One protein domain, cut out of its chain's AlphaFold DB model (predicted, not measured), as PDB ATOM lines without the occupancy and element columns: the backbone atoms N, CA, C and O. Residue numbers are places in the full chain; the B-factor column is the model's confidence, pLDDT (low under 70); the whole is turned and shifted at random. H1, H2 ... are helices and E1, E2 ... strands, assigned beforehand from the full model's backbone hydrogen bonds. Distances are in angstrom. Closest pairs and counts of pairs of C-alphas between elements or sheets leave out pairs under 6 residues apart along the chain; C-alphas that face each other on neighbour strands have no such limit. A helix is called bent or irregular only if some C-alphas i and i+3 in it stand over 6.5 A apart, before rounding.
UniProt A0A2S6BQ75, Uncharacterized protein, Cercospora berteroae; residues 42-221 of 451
ATOM      1  N   GLN A  42      56.909 -30.225 -40.742       92.31
ATOM      2  CA  GLN A  42      56.499 -29.254 -39.726       92.31
ATOM      3  C   GLN A  42      55.035 -28.856 -39.923       92.31
ATOM      4  O   GLN A  42      54.605 -28.539 -41.034       92.31
ATOM      5  N   ILE A  43      54.282 -28.857 -38.830       93.62
ATOM      6  CA  ILE A  43      52.861 -28.532 -38.779       93.62
ATOM      7  C   ILE A  43      52.704 -27.287 -37.903       93.62
ATOM      8  O   ILE A  43      52.886 -27.383 -36.684       93.62
ATOM      9  N   PRO A  44      52.366 -26.125 -38.484       93.44
ATOM     10  CA  PRO A  44      52.143 -24.914 -37.708       93.44
ATOM     11  C   PRO A  44      50.831 -25.007 -36.925       93.44
ATOM     12  O   PRO A  44      49.792 -25.381 -37.478       93.44
ATOM     13  N   VAL A  45      50.872 -24.640 -35.643       93.88
ATOM     14  CA  VAL A  45      49.678 -24.526 -34.800       93.88
ATOM     15  C   VAL A  45      49.162 -23.091 -34.852       93.88
ATOM     16  O   VAL A  45      49.900 -22.135 -34.613       93.88
ATOM     17  N   THR A  46      47.873 -22.938 -35.153       92.81
ATOM     18  CA  THR A  46      47.190 -21.636 -35.133       92.81
ATOM     19  C   THR A  46      46.070 -21.665 -34.109       92.81
ATOM     20  O   THR A  46      45.331 -22.640 -34.039       92.81
ATOM     21  N   CYS A  47      45.945 -20.622 -33.299       92.69
ATOM     22  CA  CYS A  47      44.963 -20.528 -32.229       92.69
ATOM     23  C   CYS A  47      44.005 -19.367 -32.465       92.69
ATOM     24  O   CYS A  47      44.328 -18.387 -33.134       92.69
ATOM     25  N   LEU A  48      42.792 -19.517 -31.948       90.88
ATOM     26  CA  LEU A  48      41.754 -18.510 -32.056       90.88
ATOM     27  C   LEU A  48      42.152 -17.256 -31.276       90.88
ATOM     28  O   LEU A  48      42.537 -17.347 -30.108       90.88
ATOM     29  N   ASN A  49      42.026 -16.095 -31.914       90.19
ATOM     30  CA  ASN A  49      42.294 -14.821 -31.272       90.19
ATOM     31  C   ASN A  49      41.090 -14.393 -30.420       90.19
ATOM     32  O   ASN A  49      39.951 -14.376 -30.898       90.19
ATOM     33  N   ARG A  50      41.342 -14.056 -29.153       89.38
ATOM     34  CA  ARG A  50      40.313 -13.654 -28.190       89.38
ATOM     35  C   ARG A  50      40.628 -12.293 -27.596       89.38
ATOM     36  O   ARG A  50      41.794 -11.946 -27.420       89.38
ATOM     37  N   THR A  51      39.583 -11.543 -27.272       84.75
ATOM     38  CA  THR A  51      39.705 -10.296 -26.519       84.75
ATOM     39  C   THR A  51      40.148 -10.593 -25.089       84.75
ATOM     40  O   THR A  51      39.712 -11.564 -24.471       84.75
ATOM     41  N   VAL A  52      41.023  -9.741 -24.564       83.00
ATOM     42  CA  VAL A  52      41.596  -9.878 -23.219       83.00
ATOM     43  C   VAL A  52      40.537  -9.650 -22.140       83.00
ATOM     44  O   VAL A  52      40.478 -10.403 -21.175       83.00
ATOM     45  N   ASP A  53      39.670  -8.651 -22.330       76.31
ATOM     46  CA  ASP A  53      38.735  -8.202 -21.290       76.31
ATOM     47  C   ASP A  53      37.504  -9.107 -21.141       76.31
ATOM     48  O   ASP A  53      37.007  -9.313 -20.036       76.31
ATOM     49  N   THR A  54      36.982  -9.636 -22.254       77.94
ATOM     50  CA  THR A  54      35.736 -10.427 -22.263       77.94
ATOM     51  C   THR A  54      35.961 -11.909 -22.560       77.94
ATOM     52  O   THR A  54      35.072 -12.724 -22.311       77.94
ATOM     53  N   GLY A  55      37.133 -12.289 -23.084       79.38
ATOM     54  CA  GLY A  55      37.386 -13.649 -23.565       79.38
ATOM     55  C   GLY A  55      36.541 -14.025 -24.790       79.38
ATOM     56  O   GLY A  55      36.445 -15.211 -25.135       79.38
ATOM     57  N   GLU A  56      35.915 -13.041 -25.442       83.50
ATOM     58  CA  GLU A  56      35.101 -13.220 -26.641       83.50
ATOM     59  C   GLU A  56      35.985 -13.397 -27.876       83.50
ATOM     60  O   GLU A  56      37.150 -12.995 -27.919       83.50
ATOM     61  N   HIS A  57      35.446 -14.062 -28.895       84.81
ATOM     62  CA  HIS A  57      36.184 -14.311 -30.129       84.81
ATOM     63  C   HIS A  57      36.256 -13.035 -30.964       84.81
ATOM     64  O   HIS A  57      35.244 -12.367 -31.163       84.81
ATOM     65  N   ILE A  58      37.439 -12.729 -31.494       85.44
ATOM     66  CA  ILE A  58      37.600 -11.611 -32.423       85.44
ATOM     67  C   ILE A  58      37.161 -12.074 -33.812       85.44
ATOM     68  O   ILE A  58      37.676 -13.064 -34.346       85.44
ATOM     69  N   THR A  59      36.211 -11.347 -34.394       85.50
ATOM     70  CA  THR A  59      35.759 -11.553 -35.769       85.50
ATOM     71  C   THR A  59      36.305 -10.475 -36.696       85.50
ATOM     72  O   THR A  59      36.361  -9.306 -36.324       85.50
ATOM     73  N   ASP A  60      36.684 -10.874 -37.905       82.62
ATOM     74  CA  ASP A  60      37.086  -9.969 -38.985       82.62
ATOM     75  C   ASP A  60      35.880  -9.188 -39.556       82.62
ATOM     76  O   ASP A  60      34.732  -9.483 -39.220       82.62
ATOM     77  N   GLU A  61      36.114  -8.240 -40.474       86.50
ATOM     78  CA  GLU A  61      35.079  -7.448 -41.175       86.50
ATOM     79  C   GLU A  61      34.002  -8.320 -41.852       86.50
ATOM     80  O   GLU A  61      32.860  -7.903 -42.038       86.50
ATOM     81  N   ASN A  62      34.356  -9.564 -42.182       80.12
ATOM     82  CA  ASN A  62      33.471 -10.566 -42.771       80.12
ATOM     83  C   ASN A  62      32.720 -11.426 -41.730       80.12
ATOM     84  O   ASN A  62      32.165 -12.464 -42.091       80.12
ATOM     85  N   ASN A  63      32.728 -11.044 -40.446       79.56
ATOM     86  CA  ASN A  63      32.206 -11.813 -39.307       79.56
ATOM     87  C   ASN A  63      32.818 -13.225 -39.172       79.56
ATOM     88  O   ASN A  63      32.179 -14.151 -38.667       79.56
ATOM     89  N   GLN A  64      34.058 -13.414 -39.628       79.44
ATOM     90  CA  GLN A  64      34.771 -14.690 -39.536       79.44
ATOM     91  C   GLN A  64      35.736 -14.702 -38.355       79.44
ATOM     92  O   GLN A  64      36.389 -13.704 -38.073       79.44
ATOM     93  N   LEU A  65      35.847 -15.848 -37.685       85.00
ATOM     94  CA  LEU A  65      36.761 -16.052 -36.561       85.00
ATOM     95  C   LEU A  65      38.224 -15.889 -37.001       85.00
ATOM     96  O   LEU A  65      38.680 -16.580 -37.914       85.00
ATOM     97  N   VAL A  66      38.968 -15.015 -36.320       87.06
ATOM     98  CA  VAL A  66      40.377 -14.738 -36.630       87.06
ATOM     99  C   VAL A  66      41.290 -15.721 -35.901       87.06
ATOM    100  O   VAL A  66      41.242 -15.842 -34.677       87.06
ATOM    101  N   TYR A  67      42.171 -16.391 -36.643       88.50
ATOM    102  CA  TYR A  67      43.186 -17.287 -36.087       88.50
ATOM    103  C   TYR A  67      44.576 -16.681 -36.256       88.50
ATOM    104  O   TYR A  67      44.956 -16.281 -37.354       88.50
ATOM    105  N   ILE A  68      45.343 -16.668 -35.171       90.81
ATOM    106  CA  ILE A  68      46.731 -16.208 -35.132       90.81
ATOM    107  C   ILE A  68      47.670 -17.400 -34.910       90.81
ATOM    108  O   ILE A  68      47.233 -18.439 -34.409       90.81
ATOM    109  N   PRO A  69      48.955 -17.309 -35.283       92.75
ATOM    110  CA  PRO A  69      49.940 -18.297 -34.860       92.75
ATOM    111  C   PRO A  69      49.918 -18.459 -33.336       92.75
ATOM    112  O   PRO A  69      49.683 -17.494 -32.609       92.75
ATOM    113  N   ALA A  70      50.144 -19.681 -32.853       91.62
ATOM    114  CA  ALA A  70      50.302 -19.928 -31.424       91.62
ATOM    115  C   ALA A  70      51.488 -19.130 -30.834       91.62
ATOM    116  O   ALA A  70      52.278 -18.524 -31.561       91.62
ATOM    117  N   PHE A  71      51.623 -19.149 -29.505       91.75
ATOM    118  CA  PHE A  71      52.718 -18.478 -28.799       91.75
ATOM    119  C   PHE A  71      54.099 -18.882 -29.350       91.75
ATOM    120  O   PHE A  71      54.311 -20.007 -29.811       91.75
ATOM    121  N   THR A  72      55.026 -17.922 -29.320       94.00
ATOM    122  CA  THR A  72      56.401 -18.089 -29.810       94.00
ATOM    123  C   THR A  72      57.264 -18.686 -28.707       94.00
ATOM    124  O   THR A  72      57.298 -18.153 -27.602       94.00
ATOM    125  N   CYS A  73      57.954 -19.782 -29.012       95.19
ATOM    126  CA  CYS A  73      58.849 -20.453 -28.072       95.19
ATOM    127  C   CYS A  73      60.233 -19.798 -28.103       95.19
ATOM    128  O   CYS A  73      60.789 -19.615 -29.189       95.19
ATOM    129  N   ASN A  74      60.825 -19.507 -26.945       95.25
ATOM    130  CA  ASN A  74      62.170 -18.931 -26.873       95.25
ATOM    131  C   ASN A  74      63.258 -19.889 -27.387       95.25
ATOM    132  O   ASN A  74      64.204 -19.485 -28.055       95.25
ATOM    133  N   GLU A  75      63.096 -21.193 -27.167       93.00
ATOM    134  CA  GLU A  75      64.080 -22.202 -27.568       93.00
ATOM    135  C   GLU A  75      64.250 -22.285 -29.092       93.00
ATOM    136  O   GLU A  75      65.333 -22.607 -29.582       93.00
ATOM    137  N   THR A  76      63.180 -22.024 -29.848       92.31
ATOM    138  CA  THR A  76      63.173 -22.118 -31.318       92.31
ATOM    139  C   THR A  76      63.085 -20.761 -32.012       92.31
ATOM    140  O   THR A  76      63.391 -20.678 -33.204       92.31
ATOM    141  N   GLY A  77      62.644 -19.714 -31.309       93.12
ATOM    142  CA  GLY A  77      62.312 -18.408 -31.885       93.12
ATOM    143  C   GLY A  77      61.158 -18.459 -32.893       93.12
ATOM    144  O   GLY A  77      61.055 -17.589 -33.756       93.12
ATOM    145  N   ARG A  78      60.328 -19.510 -32.852       92.69
ATOM    146  CA  ARG A  78      59.228 -19.766 -33.795       92.69
ATOM    147  C   ARG A  78      57.926 -20.053 -33.044       92.69
ATOM    148  O   ARG A  78      57.987 -20.483 -31.888       92.69
ATOM    149  N   PRO A  79      56.754 -19.829 -33.669       94.31
ATOM    150  CA  PRO A  79      55.488 -20.276 -33.098       94.31
ATOM    151  C   PRO A  79      55.500 -21.794 -32.887       94.31
ATOM    152  O   PRO A  79      56.255 -22.515 -33.544       94.31
ATOM    153  N   LEU A  80      54.660 -22.284 -31.975       94.25
ATOM    154  CA  LEU A  80      54.542 -23.714 -31.699       94.25
ATOM    155  C   LEU A  80      54.278 -24.519 -32.987       94.25
ATOM    156  O   LEU A  80      53.258 -24.355 -33.660       94.25
ATOM    157  N   GLU A  81      55.197 -25.433 -33.293       94.12
ATOM    158  CA  GLU A  81      55.150 -26.313 -34.460       94.12
ATOM    159  C   GLU A  81      55.281 -27.777 -34.023       94.12
ATOM    160  O   GLU A  81      56.197 -28.165 -33.287       94.12
ATOM    161  N   LEU A  82      54.368 -28.613 -34.511       94.88
ATOM    162  CA  LEU A  82      54.414 -30.059 -34.311       94.88
ATOM    163  C   LEU A  82      55.165 -30.713 -35.470       94.88
ATOM    164  O   LEU A  82      55.158 -30.210 -36.590       94.88
ATOM    165  N   ILE A  83      55.806 -31.853 -35.219       95.00
ATOM    166  CA  ILE A  83      56.467 -32.631 -36.273       95.00
ATOM    167  C   ILE A  83      55.612 -33.852 -36.583       95.00
ATOM    168  O   ILE A  83      55.312 -34.645 -35.688       95.00
ATOM    169  N   PHE A  84      55.229 -34.011 -37.849       94.88
ATOM    170  CA  PHE A  84      54.381 -35.109 -38.288       94.88
ATOM    171  C   PHE A  84      55.050 -36.465 -38.040       94.88
ATOM    172  O   PHE A  84      56.167 -36.717 -38.501       94.88
ATOM    173  N   GLY A  85      54.350 -37.357 -37.333       92.44
ATOM    174  CA  GLY A  85      54.772 -38.742 -37.105       92.44
ATOM    175  C   GLY A  85      56.001 -38.923 -36.209       92.44
ATOM    176  O   GLY A  85      56.540 -40.027 -36.165       92.44
ATOM    177  N   VAL A  86      56.457 -37.875 -35.514       95.06
ATOM    178  CA  VAL A  86      57.587 -37.943 -34.577       95.06
ATOM    179  C   VAL A  86      57.078 -37.706 -33.162       95.06
ATOM    180  O   VAL A  86      56.620 -36.613 -32.829       95.06
ATOM    181  N   GLU A  87      57.164 -38.739 -32.325       95.25
ATOM    182  CA  GLU A  87      56.923 -38.623 -30.887       95.25
ATOM    183  C   GLU A  87      58.140 -37.986 -30.222       95.25
ATOM    184  O   GLU A  87      59.235 -38.552 -30.236       95.25
ATOM    185  N   ARG A  88      57.957 -36.791 -29.666       94.19
ATOM    186  CA  ARG A  88      59.003 -36.070 -28.943       94.19
ATOM    187  C   ARG A  88      58.392 -35.150 -27.902       94.19
ATOM    188  O   ARG A  88      57.269 -34.670 -28.076       94.19
ATOM    189  N   ASP A  89      59.179 -34.859 -26.880       94.75
ATOM    190  CA  ASP A  89      58.860 -33.817 -25.917       94.75
ATOM    191  C   ASP A  89      59.371 -32.477 -26.469       94.75
ATOM    192  O   ASP A  89      60.517 -32.367 -26.916       94.75
ATOM    193  N   ILE A  90      58.493 -31.479 -26.521       95.25
ATOM    194  CA  ILE A  90      58.787 -30.132 -27.015       95.25
ATOM    195  C   ILE A  90      58.730 -29.183 -25.826       95.25
ATOM    196  O   ILE A  90      57.668 -28.989 -25.238       95.25
ATOM    197  N   ASN A  91      59.867 -28.574 -25.506       95.50
ATOM    198  CA  ASN A  91      59.939 -27.502 -24.523       95.50
ATOM    199  C   ASN A  91      59.715 -26.176 -25.246       95.50
ATOM    200  O   ASN A  91      60.375 -25.902 -26.248       95.50
ATOM    201  N   CYS A  92      58.744 -25.413 -24.766       95.62
ATOM    202  CA  CYS A  92      58.378 -24.117 -25.298       95.62
ATOM    203  C   CYS A  92      58.188 -23.154 -24.131       95.62
ATOM    204  O   CYS A  92      57.157 -23.171 -23.455       95.62
ATOM    205  N   THR A  93      59.195 -22.328 -23.888       95.62
ATOM    206  CA  THR A  93      59.148 -21.289 -22.867       95.62
ATOM    207  C   THR A  93      58.681 -19.988 -23.491       95.62
ATOM    208  O   THR A  93      59.225 -19.532 -24.498       95.62
ATOM    209  N   ILE A  94      57.657 -19.396 -22.885       95.25
ATOM    210  CA  ILE A  94      57.211 -18.038 -23.180       95.25
ATOM    211  C   ILE A  94      57.993 -17.124 -22.239       95.25
ATOM    212  O   ILE A  94      57.786 -17.190 -21.032       95.25
ATOM    213  N   ASP A  95      58.911 -16.319 -22.770       92.25
ATOM    214  CA  ASP A  95      59.870 -15.566 -21.943       92.25
ATOM    215  C   ASP A  95      59.245 -14.498 -21.063       92.25
ATOM    216  O   ASP A  95      59.717 -14.250 -19.957       92.25
ATOM    217  N   PHE A  96      58.220 -13.833 -21.583       92.06
ATOM    218  CA  PHE A  96      57.618 -12.692 -20.928       92.06
ATOM    219  C   PHE A  96      56.109 -12.772 -21.073       92.06
ATOM    220  O   PHE A  96      55.573 -12.717 -22.182       92.06
ATOM    221  N   ILE A  97      55.426 -12.930 -19.944       94.19
ATOM    222  CA  ILE A  97      53.974 -12.819 -19.894       94.19
ATOM    223  C   ILE A  97      53.606 -11.347 -19.756       94.19
ATOM    224  O   ILE A  97      53.762 -10.748 -18.689       94.19
ATOM    225  N   ASP A  98      53.080 -10.794 -20.843       93.62
ATOM    226  CA  ASP A  98      52.462  -9.475 -20.855       93.62
ATOM    227  C   ASP A  98      51.200  -9.449 -19.976       93.62
ATOM    228  O   ASP A  98      50.475 -10.440 -19.873       93.62
ATOM    229  N   ASP A  99      50.890  -8.284 -19.409       93.25
ATOM    230  CA  ASP A  99      49.653  -8.005 -18.661       93.25
ATOM    231  C   ASP A  99      48.365  -8.500 -19.368       93.25
ATOM    232  O   ASP A  99      47.626  -9.293 -18.775       93.25
ATOM    233  N   PRO A 100      48.121  -8.189 -20.661       91.94
ATOM    234  CA  PRO A 100      46.960  -8.722 -21.372       91.94
ATOM    235  C   PRO A 100      46.958 -10.251 -21.503       91.94
ATOM    236  O   PRO A 100      45.904 -10.886 -21.464       91.94
ATOM    237  N   PHE A 101      48.127 -10.870 -21.664       91.38
ATOM    238  CA  PHE A 101      48.211 -12.323 -21.778       91.38
ATOM    239  C   PHE A 101      47.991 -13.006 -20.423       91.38
ATOM    240  O   PHE A 101      47.360 -14.061 -20.371       91.38
ATOM    241  N   PHE A 102      48.431 -12.382 -19.327       93.56
ATOM    242  CA  PHE A 102      48.163 -12.841 -17.967       93.56
ATOM    243  C   PHE A 102      46.657 -12.903 -17.675       93.56
ATOM    244  O   PHE A 102      46.166 -13.942 -17.235       93.56
ATOM    245  N   HIS A 103      45.910 -11.842 -17.991       91.94
ATOM    246  CA  HIS A 103      44.453 -11.819 -17.816       91.94
ATOM    247  C   HIS A 103      43.727 -12.826 -18.716       91.94
ATOM    248  O   HIS A 103      42.748 -13.456 -18.308       91.94
ATOM    249  N   LEU A 104      44.241 -13.057 -19.924       91.50
ATOM    250  CA  LEU A 104      43.697 -14.089 -20.798       91.50
ATOM    251  C   LEU A 104      43.959 -15.508 -20.248       91.50
ATOM    252  O   LEU A 104      43.080 -16.369 -20.314       91.50
ATOM    253  N   LEU A 105      45.138 -15.760 -19.670       92.44
ATOM    254  CA  LEU A 105      45.451 -17.020 -18.984       92.44
ATOM    255  C   LEU A 105      44.583 -17.227 -17.742       92.44
ATOM    256  O   LEU A 105      44.111 -18.340 -17.512       92.44
ATOM    257  N   GLU A 106      44.343 -16.165 -16.974       92.12
ATOM    258  CA  GLU A 106      43.387 -16.168 -15.868       92.12
ATOM    259  C   GLU A 106      42.008 -16.611 -16.357       92.12
ATOM    260  O   GLU A 106      41.444 -17.535 -15.780       92.12
ATOM    261  N   TYR A 107      41.500 -16.058 -17.463       90.88
ATOM    262  CA  TYR A 107      40.227 -16.484 -18.044       90.88
ATOM    263  C   TYR A 107      40.221 -17.971 -18.440       90.88
ATOM    264  O   TYR A 107      39.258 -18.680 -18.134       90.88
ATOM    265  N   TYR A 108      41.281 -18.464 -19.091       91.94
ATOM    266  CA  TYR A 108      41.367 -19.870 -19.507       91.94
ATOM    267  C   TYR A 108      41.409 -20.839 -18.324       91.94
ATOM    268  O   TYR A 108      40.739 -21.868 -18.358       91.94
ATOM    269  N   VAL A 109      42.158 -20.504 -17.272       93.12
ATOM    270  CA  VAL A 109      42.291 -21.349 -16.078       93.12
ATOM    271  C   VAL A 109      41.083 -21.219 -15.149       93.12
ATOM    272  O   VAL A 109      40.644 -22.209 -14.582       93.12
ATOM    273  N   HIS A 110      40.537 -20.017 -14.971       89.94
ATOM    274  CA  HIS A 110      39.442 -19.764 -14.034       89.94
ATOM    275  C   HIS A 110      38.100 -20.287 -14.547       89.94
ATOM    276  O   HIS A 110      37.302 -20.811 -13.774       89.94
ATOM    277  N   ASN A 111      37.833 -20.130 -15.847       86.06
ATOM    278  CA  ASN A 111      36.564 -20.541 -16.446       86.06
ATOM    279  C   ASN A 111      36.642 -21.922 -17.111       86.06
ATOM    280  O   ASN A 111      35.707 -22.298 -17.819       86.06
ATOM    281  N   ASP A 112      37.756 -22.644 -16.929       86.94
ATOM    282  CA  ASP A 112      38.058 -23.918 -17.594       86.94
ATOM    283  C   ASP A 112      37.811 -23.862 -19.116       86.94
ATOM    284  O   ASP A 112      37.379 -24.831 -19.751       86.94
ATOM    285  N   VAL A 113      38.055 -22.694 -19.722       90.38
ATOM    286  CA  VAL A 113      37.849 -22.496 -21.155       90.38
ATOM    287  C   VAL A 113      39.106 -22.964 -21.872       90.38
ATOM    288  O   VAL A 113      40.181 -22.407 -21.651       90.38
ATOM    289  N   PRO A 114      39.020 -23.958 -22.764       92.06
ATOM    290  CA  PRO A 114      40.199 -24.391 -23.478       92.06
ATOM    291  C   PRO A 114      40.581 -23.391 -24.573       92.06
ATOM    292  O   PRO A 114      39.740 -22.736 -25.201       92.06
ATOM    293  N   LEU A 115      41.877 -23.344 -24.860       91.88
ATOM    294  CA  LEU A 115      42.423 -22.694 -26.042       91.88
ATOM    295  C   LEU A 115      41.967 -23.472 -27.283       91.88
ATOM    296  O   LEU A 115      42.356 -24.623 -27.501       91.88
ATOM    297  N   THR A 116      41.132 -22.839 -28.103       92.25
ATOM    298  CA  THR A 116      40.684 -23.408 -29.377       92.25
ATOM    299  C   THR A 116      41.737 -23.133 -30.439       92.25
ATOM    300  O   THR A 116      41.862 -22.010 -30.922       92.25
ATOM    301  N   CYS A 117      42.486 -24.159 -30.820       93.69
ATOM    302  CA  CYS A 117      43.464 -24.102 -31.893       93.69
ATOM    303  C   CYS A 117      43.052 -24.997 -33.065       93.69
ATOM    304  O   CYS A 117      42.062 -25.731 -33.023       93.69
ATOM    305  N   ARG A 118      43.796 -24.894 -34.158       91.56
ATOM    306  CA  ARG A 118      43.640 -25.700 -35.360       91.56
ATOM    307  C   ARG A 118      44.994 -25.921 -36.015       91.56
ATOM    308  O   ARG A 118      45.886 -25.068 -35.960       91.56
ATOM    309  N   ILE A 119      45.110 -27.072 -36.657       93.38
ATOM    310  CA  ILE A 119      46.281 -27.492 -37.419       93.38
ATOM    311  C   ILE A 119      45.850 -27.864 -38.838       93.38
ATOM    312  O   ILE A 119      44.750 -28.383 -39.027       93.38
ATOM    313  N   PRO A 120      46.677 -27.604 -39.856       91.69
ATOM    314  CA  PRO A 120      46.351 -27.976 -41.227       91.69
ATOM    315  C   PRO A 120      46.271 -29.503 -41.375       91.69
ATOM    316  O   PRO A 120      47.249 -30.211 -41.127       91.69
ATOM    317  N   THR A 121      45.110 -30.001 -41.810       90.44
ATOM    318  CA  THR A 121      44.790 -31.428 -42.008       90.44
ATOM    319  C   THR A 121      45.743 -32.094 -43.004       90.44
ATOM    320  O   THR A 121      46.144 -33.247 -42.825       90.44
ATOM    321  N   LYS A 122      46.135 -31.334 -44.032       88.94
ATOM    322  CA  LYS A 122      47.095 -31.682 -45.086       88.94
ATOM    323  C   LYS A 122      48.109 -30.538 -45.231       88.94
ATOM    324  O   LYS A 122      47.768 -29.396 -44.923       88.94
ATOM    325  N   PRO A 123      49.345 -30.804 -45.682       87.06
ATOM    326  CA  PRO A 123      50.363 -29.774 -45.854       87.06
ATOM    327  C   PRO A 123      49.869 -28.650 -46.767       87.06
ATOM    328  O   PRO A 123      49.438 -28.882 -47.898       87.06
ATOM    329  N   LEU A 124      49.966 -27.422 -46.257       75.62
ATOM    330  CA  LEU A 124      49.531 -26.213 -46.949       75.62
ATOM    331  C   LEU A 124      50.257 -26.073 -48.295       75.62
ATOM    332  O   LEU A 124      51.478 -26.252 -48.395       75.62
ATOM    333  N   ALA A 125      49.501 -25.727 -49.338       68.44
ATOM    334  CA  ALA A 125      50.069 -25.393 -50.634       68.44
ATOM    335  C   ALA A 125      51.028 -24.187 -50.499       68.44
ATOM    336  O   ALA A 125      50.842 -23.335 -49.621       68.44
ATOM    337  N   PRO A 126      52.080 -24.095 -51.336       65.19
ATOM    338  CA  PRO A 126      52.959 -22.928 -51.342       65.19
ATOM    339  C   PRO A 126      52.144 -21.639 -51.534       65.19
ATOM    340  O   PRO A 126      51.100 -21.657 -52.182       65.19
ATOM    341  N   SER A 127      52.641 -20.529 -50.976       58.03
ATOM    342  CA  SER A 127      51.976 -19.215 -50.846       58.03
ATOM    343  C   SER A 127      51.230 -18.704 -52.082       58.03
ATOM    344  O   SER A 127      50.265 -17.970 -51.928       58.03
ATOM    345  N   VAL A 128      51.626 -19.130 -53.281       55.44
ATOM    346  CA  VAL A 128      50.992 -18.787 -54.565       55.44
ATOM    347  C   VAL A 128      49.557 -19.324 -54.696       55.44
ATOM    348  O   VAL A 128      48.789 -18.778 -55.473       55.44
ATOM    349  N   LEU A 129      49.181 -20.367 -53.946       57.72
ATOM    350  CA  LEU A 129      47.852 -20.995 -54.017       57.72
ATOM    351  C   LEU A 129      47.069 -20.919 -52.699       57.72
ATOM    352  O   LEU A 129      45.972 -21.459 -52.615       57.72
ATOM    353  N   LYS A 130      47.605 -20.275 -51.654       60.41
ATOM    354  CA  LYS A 130      46.934 -20.213 -50.342       60.41
ATOM    355  C   LYS A 130      45.555 -19.565 -50.435       60.41
ATOM    356  O   LYS A 130      44.593 -20.122 -49.921       60.41
ATOM    357  N   GLU A 131      45.463 -18.454 -51.159       58.84
ATOM    358  CA  GLU A 131      44.210 -17.721 -51.344       58.84
ATOM    359  C   GLU A 131      43.167 -18.558 -52.092       58.84
ATOM    360  O   GLU A 131      42.002 -18.560 -51.711       58.84
ATOM    361  N   ASP A 132      43.569 -19.330 -53.104       54.97
ATOM    362  CA  ASP A 132      42.645 -20.176 -53.867       54.97
ATOM    363  C   ASP A 132      42.164 -21.388 -53.057       54.97
ATOM    364  O   ASP A 132      40.991 -21.756 -53.136       54.97
ATOM    365  N   PHE A 133      43.036 -21.982 -52.233       57.34
ATOM    366  CA  PHE A 133      42.668 -23.080 -51.333       57.34
ATOM    367  C   PHE A 133      41.720 -22.614 -50.221       57.34
ATOM    368  O   PHE A 133      40.719 -23.275 -49.957       57.34
ATOM    369  N   GLU A 134      41.985 -21.461 -49.608       61.16
ATOM    370  CA  GLU A 134      41.134 -20.902 -48.550       61.16
ATOM    371  C   GLU A 134      39.799 -20.374 -49.098       61.16
ATOM    372  O   GLU A 134      38.759 -20.505 -48.456       61.16
ATOM    373  N   LYS A 135      39.786 -19.841 -50.325       55.31
ATOM    374  CA  LYS A 135      38.578 -19.317 -50.985       55.31
ATOM    375  C   LYS A 135      37.704 -20.411 -51.604       55.31
ATOM    376  O   LYS A 135      36.501 -20.195 -51.768       55.31
ATOM    377  N   SER A 136      38.282 -21.571 -51.938       47.97
ATOM    378  CA  SER A 136      37.547 -22.732 -52.460       47.97
ATOM    379  C   SER A 136      36.764 -23.478 -51.379       47.97
ATOM    380  O   SER A 136      35.777 -24.140 -51.702       47.97
ATOM    381  N   THR A 137      37.142 -23.348 -50.107       50.75
ATOM    382  CA  THR A 137      36.448 -23.997 -48.987       50.75
ATOM    383  C   THR A 137      35.706 -22.946 -48.181       50.75
ATOM    384  O   THR A 137      36.055 -22.615 -47.053       50.75
ATOM    385  N   LYS A 138      34.656 -22.385 -48.788       48.78
ATOM    386  CA  LYS A 138      33.652 -21.640 -48.031       48.78
ATOM    387  C   LYS A 138      32.956 -22.622 -47.091       48.78
ATOM    388  O   LYS A 138      32.133 -23.419 -47.542       48.78
ATOM    389  N   ASP A 139      33.288 -22.558 -45.806       50.31
ATOM    390  CA  ASP A 139      32.457 -23.126 -44.748       50.31
ATOM    391  C   ASP A 139      31.045 -22.547 -44.917       50.31
ATOM    392  O   ASP A 139      30.795 -21.374 -44.650       50.31
ATOM    393  N   ASN A 140      30.105 -23.362 -45.400       47.41
ATOM    394  CA  ASN A 140      28.685 -22.990 -45.477       47.41
ATOM    395  C   ASN A 140      28.015 -22.985 -44.087       47.41
ATOM    396  O   ASN A 140      26.798 -22.846 -43.986       47.41
ATOM    397  N   THR A 141      28.789 -23.180 -43.017       50.62
ATOM    398  CA  THR A 141      28.338 -23.117 -41.628       50.62
ATOM    399  C   THR A 141      28.885 -21.847 -40.990       50.62
ATOM    400  O   THR A 141      30.037 -21.764 -40.567       50.62
ATOM    401  N   GLU A 142      28.037 -20.822 -40.949       47.94
ATOM    402  CA  GLU A 142      28.298 -19.584 -40.222       47.94
ATOM    403  C   GLU A 142      28.696 -19.914 -38.769       47.94
ATOM    404  O   GLU A 142      27.978 -20.616 -38.056       47.94
ATOM    405  N   GLY A 143      29.867 -19.440 -38.331       52.72
ATOM    406  CA  GLY A 143      30.296 -19.505 -36.928       52.72
ATOM    407  C   GLY A 143      31.144 -20.712 -36.499       52.72
ATOM    408  O   GLY A 143      31.550 -20.756 -35.340       52.72
ATOM    409  N   GLN A 144      31.476 -21.661 -37.384       52.97
ATOM    410  CA  GLN A 144      32.328 -22.817 -37.046       52.97
ATOM    411  C   GLN A 144      33.553 -22.944 -37.965       52.97
ATOM    412  O   GLN A 144      33.784 -23.984 -38.567       52.97
ATOM    413  N   GLY A 145      34.413 -21.917 -38.003       53.69
ATOM    414  CA  GLY A 145      35.676 -21.929 -38.774       53.69
ATOM    415  C   GLY A 145      36.734 -22.963 -38.328       53.69
ATOM    416  O   GLY A 145      37.903 -22.863 -38.711       53.69
ATOM    417  N   SER A 146      36.354 -23.911 -37.465       51.84
ATOM    418  CA  SER A 146      37.166 -25.030 -36.977       51.84
ATOM    419  C   SER A 146      36.768 -26.387 -37.574       51.84
ATOM    420  O   SER A 146      37.503 -27.348 -37.367       51.84
ATOM    421  N   LEU A 147      35.642 -26.482 -38.302       58.84
ATOM    422  CA  LEU A 147      35.154 -27.719 -38.934       58.84
ATOM    423  C   LEU A 147      35.325 -27.718 -40.462       58.84
ATOM    424  O   LEU A 147      34.563 -28.364 -41.179       58.84
ATOM    425  N   SER A 148      36.341 -27.016 -40.961       65.19
ATOM    426  CA  SER A 148      36.683 -27.063 -42.382       65.19
ATOM    427  C   SER A 148      37.472 -28.333 -42.705       65.19
ATOM    428  O   SER A 148      38.300 -28.793 -41.923       65.19
ATOM    429  N   GLU A 149      37.286 -28.890 -43.901       70.94
ATOM    430  CA  GLU A 149      38.049 -30.065 -44.359       70.94
ATOM    431  C   GLU A 149      39.571 -29.788 -44.434       70.94
ATOM    432  O   GLU A 149      40.398 -30.700 -44.359       70.94
ATOM    433  N   ILE A 150      39.952 -28.507 -44.517       81.88
ATOM    434  CA  ILE A 150      41.341 -28.034 -44.583       81.88
ATOM    435  C   ILE A 150      42.028 -28.066 -43.213       81.88
ATOM    436  O   ILE A 150      43.228 -28.349 -43.142       81.88
ATOM    437  N   TYR A 151      41.301 -27.772 -42.135       87.88
ATOM    438  CA  TYR A 151      41.875 -27.599 -40.803       87.88
ATOM    439  C   TYR A 151      41.261 -28.575 -39.803       87.88
ATOM    440  O   TYR A 151      40.055 -28.618 -39.599       87.88
ATOM    441  N   THR A 152      42.116 -29.316 -39.109       91.19
ATOM    442  CA  THR A 152      41.715 -30.184 -38.005       91.19
ATOM    443  C   THR A 152      41.704 -29.365 -36.712       91.19
ATOM    444  O   THR A 152      42.714 -28.721 -36.400       91.19
ATOM    445  N   PRO A 153      40.614 -29.382 -35.925       92.88
ATOM    446  CA  PRO A 153      40.579 -28.698 -34.640       92.88
ATOM    447  C   PRO A 153      41.550 -29.354 -33.649       92.88
ATOM    448  O   PRO A 153      41.671 -30.577 -33.577       92.88
ATOM    449  N   MET A 154      42.226 -28.517 -32.867       93.62
ATOM    450  CA  MET A 154      43.139 -28.900 -31.795       93.62
ATOM    451  C   MET A 154      42.799 -28.096 -30.545       93.62
ATOM    452  O   MET A 154      42.942 -26.881 -30.520       93.62
ATOM    453  N   ILE A 155      42.370 -28.765 -29.486       94.31
ATOM    454  CA  ILE A 155      41.989 -28.105 -28.234       94.31
ATOM    455  C   ILE A 155      43.169 -28.186 -27.267       94.31
ATOM    456  O   ILE A 155      43.723 -29.268 -27.118       94.31
ATOM    457  N   ILE A 156      43.556 -27.086 -26.616       95.50
ATOM    458  CA  ILE A 156      44.579 -27.085 -25.559       95.50
ATOM    459  C   ILE A 156      43.916 -26.704 -24.231       95.50
ATOM    460  O   ILE A 156      43.515 -25.561 -24.025       95.50
ATOM    461  N   ALA A 157      43.785 -27.672 -23.327       95.31
ATOM    462  CA  ALA A 157      43.223 -27.469 -21.996       95.31
ATOM    463  C   ALA A 157      44.334 -27.187 -20.972       95.31
ATOM    464  O   ALA A 157      45.154 -28.062 -20.654       95.31
ATOM    465  N   LEU A 158      44.351 -25.959 -20.453       93.69
ATOM    466  CA  LEU A 158      45.252 -25.539 -19.386       93.69
ATOM    467  C   LEU A 158      44.600 -25.786 -18.029       93.69
ATOM    468  O   LEU A 158      43.464 -25.382 -17.812       93.69
ATOM    469  N   ALA A 159      45.318 -26.452 -17.128       94.31
ATOM    470  CA  ALA A 159      44.879 -26.643 -15.751       94.31
ATOM    471  C   ALA A 159      45.706 -25.759 -14.820       94.31
ATOM    472  O   ALA A 159      46.920 -25.619 -14.991       94.31
ATOM    473  N   GLY A 160      45.060 -25.200 -13.808       93.56
ATOM    474  CA  GLY A 160      45.725 -24.342 -12.849       93.56
ATOM    475  C   GLY A 160      44.812 -23.913 -11.713       93.56
ATOM    476  O   GLY A 160      43.684 -24.380 -11.590       93.56
ATOM    477  N   THR A 161      45.318 -23.024 -10.867       93.31
ATOM    478  CA  THR A 161      44.533 -22.380  -9.810       93.31
ATOM    479  C   THR A 161      44.859 -20.898  -9.764       93.31
ATOM    480  O   THR A 161      46.023 -20.504  -9.871       93.31
ATOM    481  N   LEU A 162      43.824 -20.081  -9.601       92.94
ATOM    482  CA  LEU A 162      43.951 -18.637  -9.487       92.94
ATOM    483  C   LEU A 162      44.090 -18.230  -8.018       92.94
ATOM    484  O   LEU A 162      43.330 -18.682  -7.159       92.94
ATOM    485  N   GLN A 163      45.041 -17.346  -7.735       91.69
ATOM    486  CA  GLN A 163      45.118 -16.607  -6.479       91.69
ATOM    487  C   GLN A 163      45.077 -15.104  -6.765       91.69
ATOM    488  O   GLN A 163      45.363 -14.669  -7.874       91.69
ATOM    489  N   LEU A 164      44.778 -14.301  -5.741       85.00
ATOM    490  CA  LEU A 164      44.601 -12.841  -5.844       85.00
ATOM    491  C   LEU A 164      45.752 -12.086  -6.537       85.00
ATOM    492  O   LEU A 164      45.534 -10.987  -7.027       85.00
ATOM    493  N   SER A 165      46.977 -12.619  -6.518       88.50
ATOM    494  CA  SER A 165      48.175 -11.936  -7.032       88.50
ATOM    495  C   SER A 165      49.031 -12.765  -7.982       88.50
ATOM    496  O   SER A 165      50.056 -12.279  -8.447       88.50
ATOM    497  N   HIS A 166      48.685 -14.032  -8.202       94.12
ATOM    498  CA  HIS A 166      49.481 -14.933  -9.024       94.12
ATOM    499  C   HIS A 166      48.655 -16.130  -9.480       94.12
ATOM    500  O   HIS A 166      47.722 -16.567  -8.801       94.12
ATOM    501  N   LEU A 167      49.048 -16.686 -10.617       94.94
ATOM    502  CA  LEU A 167      48.428 -17.855 -11.218       94.94
ATOM    503  C   LEU A 167      49.343 -19.063 -11.019       94.94
ATOM    504  O   LEU A 167      50.552 -18.966 -11.198       94.94
ATOM    505  N   HIS A 168      48.783 -20.206 -10.644       95.19
ATOM    506  CA  HIS A 168      49.503 -21.478 -10.628       95.19
ATOM    507  C   HIS A 168      49.076 -22.283 -11.843       95.19
ATOM    508  O   HIS A 168      47.923 -22.701 -11.894       95.19
ATOM    509  N   VAL A 169      49.971 -22.517 -12.801       94.94
ATOM    510  CA  VAL A 169      49.660 -23.264 -14.034       94.94
ATOM    511  C   VAL A 169      50.419 -24.583 -14.055       94.94
ATOM    512  O   VAL A 169      51.595 -24.649 -13.698       94.94
ATOM    513  N   ALA A 170      49.751 -25.654 -14.473       95.81
ATOM    514  CA  ALA A 170      50.408 -26.917 -14.766       95.81
ATOM    515  C   ALA A 170      51.181 -26.801 -16.092       95.81
ATOM    516  O   ALA A 170      50.597 -26.642 -17.160       95.81
ATOM    517  N   THR A 171      52.505 -26.891 -16.014       95.38
ATOM    518  CA  THR A 171      53.433 -26.675 -17.137       95.38
ATOM    519  C   THR A 171      53.575 -27.874 -18.066       95.38
ATOM    520  O   THR A 171      53.989 -27.724 -19.212       95.38
ATOM    521  N   HIS A 172      53.243 -29.073 -17.591       96.38
ATOM    522  CA  HIS A 172      53.361 -30.303 -18.365       96.38
ATOM    523  C   HIS A 172      52.045 -30.616 -19.067       96.38
ATOM    524  O   HIS A 172      51.030 -30.875 -18.419       96.38
ATOM    525  N   LEU A 173      52.073 -30.658 -20.396       95.88
ATOM    526  CA  LEU A 173      50.943 -31.009 -21.241       95.88
ATOM    527  C   LEU A 173      51.229 -32.285 -22.027       95.88
ATOM    528  O   LEU A 173      52.303 -32.467 -22.597       95.88
ATOM    529  N   ASN A 174      50.229 -33.154 -22.124       96.38
ATOM    530  CA  ASN A 174      50.217 -34.207 -23.132       96.38
ATOM    531  C   ASN A 174      49.538 -33.679 -24.385       96.38
ATOM    532  O   ASN A 174      48.456 -33.108 -24.295       96.38
ATOM    533  N   VAL A 175      50.128 -33.949 -25.544       96.56
ATOM    534  CA  VAL A 175      49.514 -33.701 -26.848       96.56
ATOM    535  C   VAL A 175      49.277 -35.045 -27.515       96.56
ATOM    536  O   VAL A 175      50.208 -35.826 -27.698       96.56
ATOM    537  N   LEU A 176      48.032 -35.323 -27.875       95.56
ATOM    538  CA  LEU A 176      47.631 -36.523 -28.592       95.56
ATOM    539  C   LEU A 176      47.218 -36.128 -30.003       95.56
ATOM    540  O   LEU A 176      46.344 -35.278 -30.180       95.56
ATOM    541  N   VAL A 177      47.829 -36.756 -31.002       95.62
ATOM    542  CA  VAL A 177      47.506 -36.516 -32.409       95.62
ATOM    543  C   VAL A 177      47.166 -37.834 -33.087       95.62
ATOM    544  O   VAL A 177      47.940 -38.789 -33.047       95.62
ATOM    545  N   HIS A 178      46.005 -37.883 -33.727       94.12
ATOM    546  CA  HIS A 178      45.547 -39.016 -34.517       94.12
ATOM    547  C   HIS A 178      45.809 -38.746 -35.992       94.12
ATOM    548  O   HIS A 178      45.262 -37.809 -36.573       94.12
ATOM    549  N   ALA A 179      46.622 -39.595 -36.608       92.94
ATOM    550  CA  ALA A 179      46.744 -39.659 -38.052       92.94
ATOM    551  C   ALA A 179      45.672 -40.598 -38.620       92.94
ATOM    552  O   ALA A 179      45.318 -41.616 -38.015       92.94
ATOM    553  N   ALA A 180      45.170 -40.262 -39.803       91.38
ATOM    554  CA  ALA A 180      44.315 -41.155 -40.558       91.38
ATOM    555  C   ALA A 180      45.102 -42.412 -40.980       91.38
ATOM    556  O   ALA A 180      46.313 -42.351 -41.239       91.38
ATOM    557  N   PRO A 181      44.436 -43.576 -41.038       88.62
ATOM    558  CA  PRO A 181      45.119 -44.820 -41.323       88.62
ATOM    559  C   PRO A 181      45.604 -44.825 -42.780       88.62
ATOM    560  O   PRO A 181      44.925 -44.355 -43.698       88.62
ATOM    561  N   LYS A 182      46.806 -45.377 -42.997       86.31
ATOM    562  CA  LYS A 182      47.533 -45.314 -44.284       86.31
ATOM    563  C   LYS A 182      46.763 -45.891 -45.477       86.31
ATOM    564  O   LYS A 182      47.049 -45.527 -46.609       86.31
ATOM    565  N   ASN A 183      45.834 -46.810 -45.227       86.38
ATOM    566  CA  ASN A 183      44.998 -47.454 -46.239       86.38
ATOM    567  C   ASN A 183      43.826 -46.581 -46.719       86.38
ATOM    568  O   ASN A 183      43.323 -46.834 -47.807       86.38
ATOM    569  N   VAL A 184      43.383 -45.604 -45.921       86.38
ATOM    570  CA  VAL A 184      42.242 -44.735 -46.255       86.38
ATOM    571  C   VAL A 184      42.728 -43.365 -46.716       86.38
ATOM    572  O   VAL A 184      42.387 -42.934 -47.811       86.38
ATOM    573  N   ALA A 185      43.542 -42.693 -45.897       85.50
ATOM    574  CA  ALA A 185      44.036 -41.348 -46.176       85.50
ATOM    575  C   ALA A 185      45.455 -41.185 -45.602       85.50
ATOM    576  O   ALA A 185      45.621 -40.774 -44.451       85.50
ATOM    577  N   PRO A 186      46.507 -41.553 -46.356       86.44
ATOM    578  CA  PRO A 186      47.878 -41.439 -45.873       86.44
ATOM    579  C   PRO A 186      48.252 -39.975 -45.609       86.44
ATOM    580  O   PRO A 186      47.863 -39.082 -46.357       86.44
ATOM    581  N   GLY A 187      49.010 -39.743 -44.531       86.44
ATOM    582  CA  GLY A 187      49.551 -38.432 -44.142       86.44
ATOM    583  C   GLY A 187      48.509 -37.324 -44.008       86.44
ATOM    584  O   GLY A 187      48.794 -36.176 -44.330       86.44
ATOM    585  N   THR A 188      47.312 -37.690 -43.551       90.81
ATOM    586  CA  THR A 188      46.243 -36.770 -43.160       90.81
ATOM    587  C   THR A 188      46.085 -36.817 -41.644       90.81
ATOM    588  O   THR A 188      46.135 -37.896 -41.047       90.81
ATOM    589  N   ILE A 189      45.914 -35.661 -41.010       92.62
ATOM    590  CA  ILE A 189      45.636 -35.571 -39.574       92.62
ATOM    591  C   ILE A 189      44.119 -35.647 -39.375       92.62
ATOM    592  O   ILE A 189      43.376 -34.994 -40.090       92.62
ATOM    593  N   ALA A 190      43.653 -36.488 -38.457       91.56
ATOM    594  CA  ALA A 190      42.225 -36.715 -38.232       91.56
ATOM    595  C   ALA A 190      41.702 -35.986 -36.988       91.56
ATOM    596  O   ALA A 190      40.573 -35.506 -36.982       91.56
ATOM    597  N   ALA A 191      42.504 -35.927 -35.924       92.50
ATOM    598  CA  ALA A 191      42.154 -35.239 -34.685       92.50
ATOM    599  C   ALA A 191      43.415 -34.871 -33.901       92.50
ATOM    600  O   ALA A 191      44.419 -35.584 -33.965       92.50
ATOM    601  N   ALA A 192      43.348 -33.799 -33.117       94.44
ATOM    602  CA  ALA A 192      44.389 -33.443 -32.164       94.44
ATOM    603  C   ALA A 192      43.781 -32.864 -30.886       94.44
ATOM    604  O   ALA A 192      42.746 -32.201 -30.906       94.44
ATOM    605  N   THR A 193      44.429 -33.108 -29.756       95.81
ATOM    606  CA  THR A 193      44.047 -32.524 -28.469       95.81
ATOM    607  C   THR A 193      45.260 -32.442 -27.560       95.81
ATOM    608  O   THR A 193      46.173 -33.262 -27.654       95.81
ATOM    609  N   ALA A 194      45.281 -31.455 -26.681       96.75
ATOM    610  CA  ALA A 194      46.293 -31.278 -25.666       96.75
ATOM    611  C   ALA A 194      45.645 -30.957 -24.323       96.75
ATOM    612  O   ALA A 194      44.655 -30.230 -24.249       96.75
ATOM    613  N   TYR A 195      46.212 -31.490 -23.250       95.75
ATOM    614  CA  TYR A 195      45.706 -31.274 -21.902       95.75
ATOM    615  C   TYR A 195      46.841 -31.281 -20.888       95.75
ATOM    616  O   TYR A 195      47.824 -32.012 -21.029       95.75
ATOM    617  N   SER A 196      46.685 -30.465 -19.854       95.25
ATOM    618  CA  SER A 196      47.644 -30.361 -18.759       95.25
ATOM    619  C   SER A 196      47.594 -31.573 -17.832       95.25
ATOM    620  O   SER A 196      46.548 -32.194 -17.640       95.25
ATOM    621  N   ILE A 197      48.730 -31.897 -17.221       94.62
ATOM    622  CA  ILE A 197      48.885 -33.001 -16.277       94.62
ATOM    623  C   ILE A 197      49.562 -32.474 -15.018       94.62
ATOM    624  O   ILE A 197      50.623 -31.858 -15.075       94.62
ATOM    625  N   SER A 198      48.998 -32.797 -13.859       86.44
ATOM    626  CA  SER A 198      49.590 -32.467 -12.561       86.44
ATOM    627  C   SER A 198      50.615 -33.530 -12.142       86.44
ATOM    628  O   SER A 198      50.376 -34.315 -11.228       86.44
ATOM    629  N   ARG A 199      51.736 -33.628 -12.873       80.50
ATOM    630  CA  ARG A 199      52.882 -34.469 -12.458       80.50
ATOM    631  C   ARG A 199      53.775 -33.749 -11.456       80.50
ATOM    632  O   ARG A 199      54.179 -34.344 -10.463       80.50
ATOM    633  N   ASP A 200      54.026 -32.480 -11.733       86.50
ATOM    634  CA  ASP A 200      54.925 -31.610 -10.990       86.50
ATOM    635  C   ASP A 200      54.128 -30.497 -10.295       86.50
ATOM    636  O   ASP A 200      52.978 -30.230 -10.678       86.50
ATOM    637  N   PRO A 201      54.686 -29.864  -9.244       89.12
ATOM    638  CA  PRO A 201      54.035 -28.722  -8.620       89.12
ATOM    639  C   PRO A 201      53.781 -27.634  -9.676       89.12
ATOM    640  O   PRO A 201      54.671 -27.353 -10.481       89.12
ATOM    641  N   PRO A 202      52.581 -27.029  -9.698       92.25
ATOM    642  CA  PRO A 202      52.259 -26.011 -10.685       92.25
ATOM    643  C   PRO A 202      53.198 -24.810 -10.534       92.25
ATOM    644  O   PRO A 202      53.575 -24.430  -9.421       92.25
ATOM    645  N   SER A 203      53.586 -24.210 -11.657       93.31
ATOM    646  CA  SER A 203      54.445 -23.032 -11.653       93.31
ATOM    647  C   SER A 203      53.636 -21.819 -11.229       93.31
ATOM    648  O   SER A 203      52.602 -21.522 -11.834       93.31
ATOM    649  N   ARG A 204      54.132 -21.097 -10.227       94.88
ATOM    650  CA  ARG A 204      53.640 -19.764  -9.894       94.88
ATOM    651  C   ARG A 204      54.076 -18.781 -10.977       94.88
ATOM    652  O   ARG A 204      55.254 -18.738 -11.305       94.88
ATOM    653  N   ILE A 205      53.131 -17.984 -11.455       95.50
ATOM    654  CA  ILE A 205      53.310 -16.997 -12.515       95.50
ATOM    655  C   ILE A 205      52.761 -15.656 -12.035       95.50
ATOM    656  O   ILE A 205      51.625 -15.584 -11.550       95.50
ATOM    657  N   VAL A 206      53.549 -14.598 -12.203       95.38
ATOM    658  CA  VAL A 206      53.095 -13.202 -12.196       95.38
ATOM    659  C   VAL A 206      53.395 -12.525 -13.536       95.38
ATOM    660  O   VAL A 206      54.074 -13.087 -14.393       95.38
ATOM    661  N   ILE A 207      52.872 -11.314 -13.736       95.50
ATOM    662  CA  ILE A 207      53.167 -10.507 -14.927       95.50
ATOM    663  C   ILE A 207      54.682 -10.288 -15.022       95.50
ATOM    664  O   ILE A 207      55.317  -9.840 -14.065       95.50
ATOM    665  N   GLY A 208      55.241 -10.606 -16.187       94.94
ATOM    666  CA  GLY A 208      56.669 -10.549 -16.474       94.94
ATOM    667  C   GLY A 208      57.473 -11.806 -16.134       94.94
ATOM    668  O   GLY A 208      58.652 -11.854 -16.484       94.94
ATOM    669  N   ASP A 209      56.865 -12.825 -15.520       95.81
ATOM    670  CA  ASP A 209      57.521 -14.122 -15.339       95.81
ATOM    671  C   ASP A 209      57.517 -14.938 -16.648       95.81
ATOM    672  O   ASP A 209      56.572 -14.837 -17.443       95.81
ATOM    673  N   PRO A 210      58.527 -15.802 -16.858       95.88
ATOM    674  CA  PRO A 210      58.513 -16.768 -17.943       95.88
ATOM    675  C   PRO A 210      57.584 -17.949 -17.628       95.88
ATOM    676  O   PRO A 210      57.544 -18.450 -16.502       95.88
ATOM    677  N   LEU A 211      56.891 -18.460 -18.647       95.50
ATOM    678  CA  LEU A 211      56.051 -19.654 -18.557       95.50
ATOM    679  C   LEU A 211      56.657 -20.806 -19.368       95.50
ATOM    680  O   LEU A 211      56.518 -20.833 -20.594       95.50
ATOM    681  N   PRO A 212      57.322 -21.770 -18.706       95.31
ATOM    682  CA  PRO A 212      57.875 -22.939 -19.372       95.31
ATOM    683  C   PRO A 212      56.773 -23.972 -19.614       95.31
ATOM    684  O   PRO A 212      56.308 -24.609 -18.672       95.31
ATOM    685  N   LEU A 213      56.359 -24.175 -20.863       95.19
ATOM    686  CA  LEU A 213      55.415 -25.232 -21.232       95.19
ATOM    687  C   LEU A 213      56.165 -26.426 -21.824       95.19
ATOM    688  O   LEU A 213      57.009 -26.281 -22.709       95.19
ATOM    689  N   GLN A 214      55.841 -27.627 -21.354       95.94
ATOM    690  CA  GLN A 214      56.416 -28.877 -21.843       95.94
ATOM    691  C   GLN A 214      55.332 -29.728 -22.489       95.94
ATOM    692  O   GLN A 214      54.420 -30.202 -21.816       95.94
ATOM    693  N   PHE A 215      55.442 -29.951 -23.794       95.81
ATOM    694  CA  PHE A 215      54.483 -30.716 -24.581       95.81
ATOM    695  C   PHE A 215      55.030 -32.111 -24.881       95.81
ATOM    696  O   PHE A 215      55.905 -32.263 -25.728       95.81
ATOM    697  N   SER A 216      54.484 -33.144 -24.245       96.62
ATOM    698  CA  SER A 216      54.760 -34.543 -24.595       96.62
ATOM    699  C   SER A 216      53.854 -34.970 -25.748       96.62
ATOM    700  O   SER A 216      52.680 -35.295 -25.531       96.62
ATOM    701  N   VAL A 217      54.386 -34.974 -26.973       96.88
ATOM    702  CA  VAL A 217      53.623 -35.289 -28.189       96.88
ATOM    703  C   VAL A 217      53.601 -36.791 -28.451       96.88
ATOM    704  O   VAL A 217      54.644 -37.432 -28.591       96.88
ATOM    705  N   ARG A 218      52.395 -37.349 -28.574       95.38
ATOM    706  CA  ARG A 218      52.136 -38.756 -28.893       95.38
ATOM    707  C   ARG A 218      51.301 -38.872 -30.157       95.38
ATOM    708  O   ARG A 218      50.256 -38.234 -30.284       95.38
ATOM    709  N   TRP A 219      51.768 -39.712 -31.073       94.19
ATOM    710  CA  TRP A 219      51.131 -39.945 -32.361       94.19
ATOM    711  C   TRP A 219      50.442 -41.302 -32.379       94.19
ATOM    712  O   TRP A 219      51.052 -42.331 -32.104       94.19
ATOM    713  N   TYR A 220      49.178 -41.314 -32.786       93.56
ATOM    714  CA  TYR A 220      48.436 -42.540 -33.034       93.56
ATOM    715  C   TYR A 220      48.231 -42.724 -34.538       93.56
ATOM    716  O   TYR A 220      47.686 -41.836 -35.194       93.56
ATOM    717  N   PRO A 221      48.625 -43.874 -35.114       89.62
ATOM    718  CA  PRO A 221      48.485 -44.142 -36.549       89.62
ATOM    719  C   PRO A 221      47.044 -44.481 -36.969       89.62
ATOM    720  O   PRO A 221      46.812 -44.859 -38.117       89.62
TER     721      PRO A 221
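Overview. This is residues 42 to 221 of the 451 residues of an uncharacterized protein of Cercospora berteroae (UniProt A0A2S6BQ75). One large, strongly twisted sheet of eight strands curls like part of a barrel, and the pair E1 and E4 with the link from E3 to E4 lies on the open side of the curl. At one end of the large sheet E7 runs on into E8, and E9 into E10, so that a small three-stranded sheet of E8, E9 and E12 is joined there with H1 over one of its faces; at the opposite end H2 juts away, with residues 126 to 132 standing free. The printed part has 180 residues, with the named elements E1 E2 E3 E4 E5 H1 E6 H2 E7 E8 E9 E10 E11 E12 E13 in that order, a mixed class of two helices and 13 strands. The large sheet, order E3 E2 E6 E7 E11 E10 E13 E5, is mixed, and the two smaller ones are antiparallel. The whole is compact, with a radius of gyration of the C-alphas of 16.9 A and spans of 48 by 39 by 27 A.

Arrangement. E1, residues 42 to 44, is the antiparallel neighbour of E4, residues 81 to 83, with N 43 and O 82 2.8 A apart. E1 runs on at 16 degrees into E2, residues 46 to 48, which forms a hairpin with E3, residues 67 to 69; N 47 and O 68 are 2.8 A apart. E2 is antiparallel to E6, residues 115 to 120, with N 118 and O 46 2.7 A apart. E6 is antiparallel to E7, residues 151 to 157, with N 117 and O 154 2.8 A apart. E7 is parallel to E11, residues 189 to 196, at 12 degrees, with N 194 and O 155 2.7 A apart. E11 forms a hairpin with E10, residues 172 to 179, and N 176 and O 193 are 2.8 A apart. E10 is parallel to E13, residues 211 to 220, at 29 degrees, with N 173 and O 214 2.8 A apart. E13 is antiparallel to E5, residues 89 to 94, with N 92 and O 213 2.8 A apart; E5 and E3 are the edge strands, and they are apart. In the small sheet E8, residues 160 to 163, and E9, residues 166 to 169, form a hairpin with N 161 and O 168 2.8 A apart, and E12, residues 203 to 205, is antiparallel to E9 with N 205 and O 167 2.8 A apart. H1, residues 99 to 110, is on this sheet at a height of 9.6 A, two layers with the helix on one face; its closest C-alphas to E8 are those of Val 109 and Gly 160, 5.6 A apart. H2, residues 127 to 136, is on neither of these two sheets. Every O i to N i+4 pair of H1 is within hydrogen-bond range, against 4 of 6 in H2.

Along the chain. E1, 6.5 A from first to last C-alpha, begins at C-alpha 42, (56.499, -29.254, -39.726). E5 measures 16.1 A, H1 16.2 A, E6 16.6 A and E7 18.9 A. H2, 14.9 A long, is irregular, with C-alphas 128 and 131 7.6 A apart. E10 measures 22.8 A, E11 21.6 A and E13 28.1 A; E13 ends at C-alpha 220, (48.436, -42.540, -33.034).

Size, cuts and confidence. The two C-alphas farthest apart, those of Leu 164 and Asn 183, are 53.2 A apart. The printed part has no cut. The long links are E2 to E3, with 18 residues, E3 to E4, with 11, and H2 to E7, with 14. The mean pLDDT of the printed part is 86.6, and residues 125 to 148 are under 70.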